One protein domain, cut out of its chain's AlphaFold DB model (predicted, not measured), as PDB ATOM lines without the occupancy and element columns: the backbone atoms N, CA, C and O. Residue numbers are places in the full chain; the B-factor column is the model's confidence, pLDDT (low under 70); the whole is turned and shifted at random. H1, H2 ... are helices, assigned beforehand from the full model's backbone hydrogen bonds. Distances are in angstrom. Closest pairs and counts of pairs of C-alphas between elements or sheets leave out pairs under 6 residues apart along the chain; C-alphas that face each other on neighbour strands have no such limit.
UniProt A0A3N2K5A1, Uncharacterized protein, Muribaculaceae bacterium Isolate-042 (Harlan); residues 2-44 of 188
ATOM      1  N   ALA A   2      43.054 -22.166  29.514       91.88
ATOM      2  CA  ALA A   2      42.998 -21.267  28.350       91.88
ATOM      3  C   ALA A   2      42.892 -19.774  28.719       91.88
ATOM      4  O   ALA A   2      43.749 -18.991  28.332       91.88
ATOM      5  N   LEU A   3      41.904 -19.382  29.538       94.31
ATOM      6  CA  LEU A   3      41.758 -17.984  29.974       94.31
ATOM      7  C   LEU A   3      43.019 -17.469  30.684       94.31
ATOM      8  O   LEU A   3      43.502 -16.390  30.384       94.31
ATOM      9  N   THR A   4      43.587 -18.268  31.588       94.00
ATOM     10  CA  THR A   4      44.814 -17.914  32.314       94.00
ATOM     11  C   THR A   4      46.007 -17.711  31.375       94.00
ATOM     12  O   THR A   4      46.768 -16.777  31.582       94.00
ATOM     13  N   ALA A   5      46.142 -18.529  30.323       93.75
ATOM     14  CA  ALA A   5      47.176 -18.359  29.303       93.75
ATOM     15  C   ALA A   5      46.978 -17.056  28.509       93.75
ATOM     16  O   ALA A   5      47.917 -16.280  28.352       93.75
ATOM     17  N   VAL A   6      45.738 -16.751  28.106       95.25
ATOM     18  CA  VAL A   6      45.402 -15.492  27.415       95.25
ATOM     19  C   VAL A   6      45.683 -14.265  28.278       95.25
ATOM     20  O   VAL A   6      46.206 -13.272  27.773       95.25
ATOM     21  N   LEU A   7      45.356 -14.320  29.571       94.31
ATOM     22  CA  LEU A   7      45.638 -13.232  30.512       94.31
ATOM     23  C   LEU A   7      47.141 -13.055  30.759       94.31
ATOM     24  O   LEU A   7      47.588 -11.949  31.050       94.31
ATOM     25  N   SER A   8      47.933 -14.120  30.632       90.69
ATOM     26  CA  SER A   8      49.391 -14.037  30.718       90.69
ATOM     27  C   SER A   8      50.076 -13.617  29.421       90.69
ATOM     28  O   SER A   8      51.234 -13.225  29.477       90.69
ATOM     29  N   GLY A   9      49.367 -13.633  28.289       89.75
ATOM     30  CA  GLY A   9      49.959 -13.425  26.963       89.75
ATOM     31  C   GLY A   9      50.677 -14.663  26.413       89.75
ATOM     32  O   GLY A   9      51.185 -14.626  25.299       89.75
ATOM     33  N   ASP A  10      50.655 -15.773  27.153       90.81
ATOM     34  CA  ASP A  10      51.366 -17.014  26.845       90.81
ATOM     35  C   ASP A  10      50.448 -17.992  26.100       90.81
ATOM     36  O   ASP A  10      50.177 -19.102  26.566       90.81
ATOM     37  N   TYR A  11      49.889 -17.564  24.966       92.88
ATOM     38  CA  TYR A  11      48.978 -18.395  24.179       92.88
ATOM     39  C   TYR A  11      49.226 -18.273  22.677       92.88
ATOM     40  O   TYR A  11      49.687 -17.255  22.167       92.88
ATOM     41  N   SER A  12      48.858 -19.327  21.959       93.25
ATOM     42  CA  SER A  12      48.772 -19.337  20.505       93.25
ATOM     43  C   SER A  12      47.596 -20.204  20.064       93.25
ATOM     44  O   SER A  12      46.954 -20.895  20.865       93.25
ATOM     45  N   ARG A  13      47.301 -20.188  18.765       91.00
ATOM     46  CA  ARG A  13      46.270 -21.061  18.202       91.00
ATOM     47  C   ARG A  13      46.667 -22.535  18.307       91.00
ATOM     48  O   ARG A  13      45.805 -23.381  18.529       91.00
ATOM     49  N   GLU A  14      47.956 -22.826  18.175       93.88
ATOM     50  CA  GLU A  14      48.552 -24.153  18.334       93.88
ATOM     51  C   GLU A  14      48.391 -24.631  19.777       93.88
ATOM     52  O   GLU A  14      47.895 -25.733  19.989       93.88
ATOM     53  N   TYR A  15      48.660 -23.767  20.762       94.38
ATOM     54  CA  TYR A  15      48.418 -24.075  22.174       94.38
ATOM     55  C   TYR A  15      46.951 -24.451  22.445       94.38
ATOM     56  O   TYR A  15      46.661 -25.436  23.124       94.38
ATOM     57  N   PHE A  16      45.987 -23.718  21.876       95.25
ATOM     58  CA  PHE A  16      44.573 -24.098  21.989       95.25
ATOM     59  C   PHE A  16      44.252 -25.417  21.285       95.25
ATOM     60  O   PHE A  16      43.381 -26.152  21.752       95.25
ATOM     61  N   ALA A  17      44.915 -25.723  20.168       94.69
ATOM     62  CA  ALA A  17      44.729 -26.986  19.465       94.69
ATOM     63  C   ALA A  17      45.266 -28.166  20.285       94.69
ATOM     64  O   ALA A  17      44.590 -29.189  20.364       94.69
ATOM     65  N   GLU A  18      46.413 -27.999  20.943       94.12
ATOM     66  CA  GLU A  18      46.980 -28.977  21.877       94.12
ATOM     67  C   GLU A  18      46.045 -29.215  23.065       94.12
ATOM     68  O   GLU A  18      45.695 -30.362  23.339       94.12
ATOM     69  N   LEU A  19      45.548 -28.146  23.703       92.56
ATOM     70  CA  LEU A  19      44.541 -28.253  24.766       92.56
ATOM     71  C   LEU A  19      43.267 -28.964  24.292       92.56
ATOM     72  O   LEU A  19      42.694 -29.766  25.016       92.56
ATOM     73  N   ALA A  20      42.790 -28.677  23.082       94.00
ATOM     74  CA  ALA A  20      41.598 -29.326  22.548       94.00
ATOM     75  C   ALA A  20      41.834 -30.811  22.214       94.00
ATOM     76  O   ALA A  20      40.908 -31.617  22.325       94.00
ATOM     77  N   ALA A  21      43.050 -31.177  21.808       94.69
ATOM     78  CA  ALA A  21      43.419 -32.546  21.467       94.69
ATOM     79  C   ALA A  21      43.500 -33.476  22.689       94.69
ATOM     80  O   ALA A  21      43.400 -34.688  22.514       94.69
ATOM     81  N   THR A  22      43.623 -32.944  23.914       93.56
ATOM     82  CA  THR A  22      43.576 -33.774  25.134       93.56
ATOM     83  C   THR A  22      42.185 -34.352  25.389       93.56
ATOM     84  O   THR A  22      42.069 -35.433  25.957       93.56
ATOM     85  N   GLU A  23      41.135 -33.655  24.946       90.62
ATOM     86  CA  GLU A  23      39.732 -34.024  25.189       90.62
ATOM     87  C   GLU A  23      39.043 -34.623  23.954       90.62
ATOM     88  O   GLU A  23      38.072 -35.376  24.065       90.62
ATOM     89  N   TYR A  24      39.510 -34.283  22.749       92.50
ATOM     90  CA  TYR A  24      38.819 -34.626  21.510       92.50
ATOM     91  C   TYR A  24      39.734 -35.267  20.472       92.50
ATOM     92  O   TYR A  24      40.749 -34.713  20.066       92.50
ATOM     93  N   ASN A  25      39.262 -36.383  19.912       91.56
ATOM     94  CA  ASN A  25      39.856 -36.997  18.731       91.56
ATOM     95  C   ASN A  25      39.251 -36.430  17.436       91.56
ATOM     96  O   ASN A  25      38.028 -36.281  17.311       91.56
ATOM     97  N   GLY A  26      40.110 -36.192  16.443       94.69
ATOM     98  CA  GLY A  26      39.732 -35.786  15.089       94.69
ATOM     99  C   GLY A  26      39.825 -34.278  14.835       94.69
ATOM    100  O   GLY A  26      39.270 -33.452  15.562       94.69
ATOM    101  N   GLN A  27      40.470 -33.925  13.724       93.62
ATOM    102  CA  GLN A  27      40.865 -32.555  13.382       93.62
ATOM    103  C   GLN A  27      39.684 -31.570  13.301       93.62
ATOM    104  O   GLN A  27      39.776 -30.443  13.779       93.62
ATOM    105  N   ASN A  28      38.529 -32.018  12.792       94.56
ATOM    106  CA  ASN A  28      37.315 -31.194  12.726       94.56
ATOM    107  C   ASN A  28      36.749 -30.830  14.106       94.56
ATOM    108  O   ASN A  28      36.176 -29.752  14.268       94.56
ATOM    109  N   ARG A  29      36.857 -31.725  15.100       92.44
ATOM    110  CA  ARG A  29      36.383 -31.453  16.466       92.44
ATOM    111  C   ARG A  29      37.338 -30.504  17.173       92.44
ATOM    112  O   ARG A  29      36.882 -29.497  17.699       92.44
ATOM    113  N   ILE A  30      38.640 -30.765  17.061       95.81
ATOM    114  CA  ILE A  30      39.702 -29.898  17.587       95.81
ATOM    115  C   ILE A  30      39.538 -28.466  17.060       95.81
ATOM    116  O   ILE A  30      39.459 -27.529  17.849       95.81
ATOM    117  N   ALA A  31      39.375 -28.278  15.746       95.50
ATOM    118  CA  ALA A  31      39.210 -26.948  15.150       95.50
ATOM    119  C   ALA A  31      37.970 -26.189  15.667       95.50
ATOM    120  O   ALA A  31      38.020 -24.973  15.886       95.50
ATOM    121  N   LYS A  32      36.855 -26.898  15.897       92.94
ATOM    122  CA  LYS A  32      35.651 -26.311  16.507       92.94
ATOM    123  C   LYS A  32      35.900 -25.908  17.958       92.94
ATOM    124  O   LYS A  32      35.515 -24.808  18.344       92.94
ATOM    125  N   THR A  33      36.579 -26.751  18.731       94.31
ATOM    126  CA  THR A  33      36.932 -26.454  20.124       94.31
ATOM    127  C   THR A  33      37.869 -25.251  20.218       94.31
ATOM    128  O   THR A  33      37.603 -24.352  21.006       94.31
ATOM    129  N   VAL A  34      38.891 -25.153  19.362       95.94
ATOM    130  CA  VAL A  34      39.778 -23.973  19.286       95.94
ATOM    131  C   VAL A  34      38.983 -22.692  19.030       95.94
ATOM    132  O   VAL A  34      39.222 -21.670  19.672       95.94
ATOM    133  N   THR A  35      38.004 -22.753  18.122       95.25
ATOM    134  CA  THR A  35      37.123 -21.613  17.828       95.25
ATOM    135  C   THR A  35      36.331 -21.201  19.069       95.25
ATOM    136  O   THR A  35      36.306 -20.021  19.410       95.25
ATOM    137  N   ALA A  36      35.738 -22.163  19.783       93.94
ATOM    138  CA  ALA A  36      34.992 -21.899  21.013       93.94
ATOM    139  C   ALA A  36      35.883 -21.335  22.133       93.94
ATOM    140  O   ALA A  36      35.493 -20.373  22.793       93.94
ATOM    141  N   ILE A  37      37.093 -21.880  22.315       95.31
ATOM    142  CA  ILE A  37      38.076 -21.363  23.278       95.31
ATOM    143  C   ILE A  37      38.399 -19.903  22.957       95.31
ATOM    144  O   ILE A  37      38.317 -19.065  23.850       95.31
ATOM    145  N   SER A  38      38.696 -19.586  21.695       96.06
ATOM    146  CA  SER A  38      39.030 -18.214  21.281       96.06
ATOM    147  C   SER A  38      37.865 -17.251  21.563       96.06
ATOM    148  O   SER A  38      38.010 -16.211  22.202       96.06
ATOM    149  N   GLN A  39      36.644 -17.650  21.194       96.75
ATOM    150  CA  GLN A  39      35.421 -16.885  21.459       96.75
ATOM    151  C   GLN A  39      35.172 -16.604  22.951       96.75
ATOM    152  O   GLN A  39      34.680 -15.528  23.297       96.75
ATOM    153  N   LEU A  40      35.504 -17.551  23.827       96.50
ATOM    154  CA  LEU A  40      35.345 -17.435  25.279       96.50
ATOM    155  C   LEU A  40      36.561 -16.818  25.983       96.50
ATOM    156  O   LEU A  40      36.531 -16.657  27.200       96.50
ATOM    157  N   THR A  41      37.624 -16.485  25.249       95.44
ATOM    158  CA  THR A  41      38.856 -15.926  25.812       95.44
ATOM    159  C   THR A  41      39.285 -14.667  25.066       95.44
ATOM    160  O   THR A  41      38.749 -13.599  25.337       95.44
ATOM    161  N   ASP A  42      40.224 -14.758  24.130       94.00
ATOM    162  CA  ASP A  42      40.852 -13.611  23.473       94.00
ATOM    163  C   ASP A  42      39.919 -12.792  22.573       94.00
ATOM    164  O   ASP A  42      40.179 -11.616  22.339       94.00
ATOM    165  N   GLN A  43      38.812 -13.377  22.111       96.12
ATOM    166  CA  GLN A  43      37.782 -12.696  21.318       96.12
ATOM    167  C   GLN A  43      36.524 -12.360  22.134       96.12
ATOM    168  O   GLN A  43      35.446 -12.140  21.557       96.12
ATOM    169  N   ASN A  44      36.607 -12.412  23.464       98.19
ATOM    170  CA  ASN A  44      35.477 -12.139  24.339       98.19
ATOM    171  C   ASN A  44      35.323 -10.629  24.598       98.19
ATOM    172  O   ASN A  44      36.328  -9.980  24.873       98.19
TER     173      ASN A  44
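Overview. This is residues 2 to 44 of the 188 residues of an uncharacterized protein of Muribaculaceae bacterium Isolate-042 (Harlan) (UniProt A0A3N2K5A1). Two short helices, H1 and H2, follow one another along the long axis, and the longest helix, H3, folds back over them, packing steeply on H2 and coming near H1. The printed part has 43 residues with three named helices, in the order H1, H2, H3, and no named strand; its class is all helix. It is compact, with a radius of gyration of the C-alphas of 9.8 A, and elongated, spanning 28 by 16 by 13 A.

Arrangement. H1, residues 2 to 8, is close to but not clearly touching H2, residues 13 to 21; their closest C-alphas, of Ala 2 and Phe 16, are 7.1 A apart. They run opposite ways at a shallow tilt of 31 degrees. H3, residues 27 to 40, touches H2, and their closest C-alphas, of Ala 20 and Ile 30, are 5.3 A apart. These two run opposite ways at a steep tilt of 63 degrees. H1 is close to but not clearly touching H3, Ala 2 and Ile 37 having the closest C-alphas, 7.1 A. In H1, H2 and H3 every O i to N i+4 pair is within hydrogen-bond range.

Along the chain. H1 begins at C-alpha 2 (42.998, -21.267, 28.350). H2 is 12.3 A long. H3, 20.0 A, ends at C-alpha 40 (35.345, -17.435, 25.279).

Size, cuts and confidence. The C-alphas farthest apart, of Ser 8 and Gly 26, are 28.5 A apart. The printed part has no cut, and both links are tight. No printed residue has a pLDDT under 70.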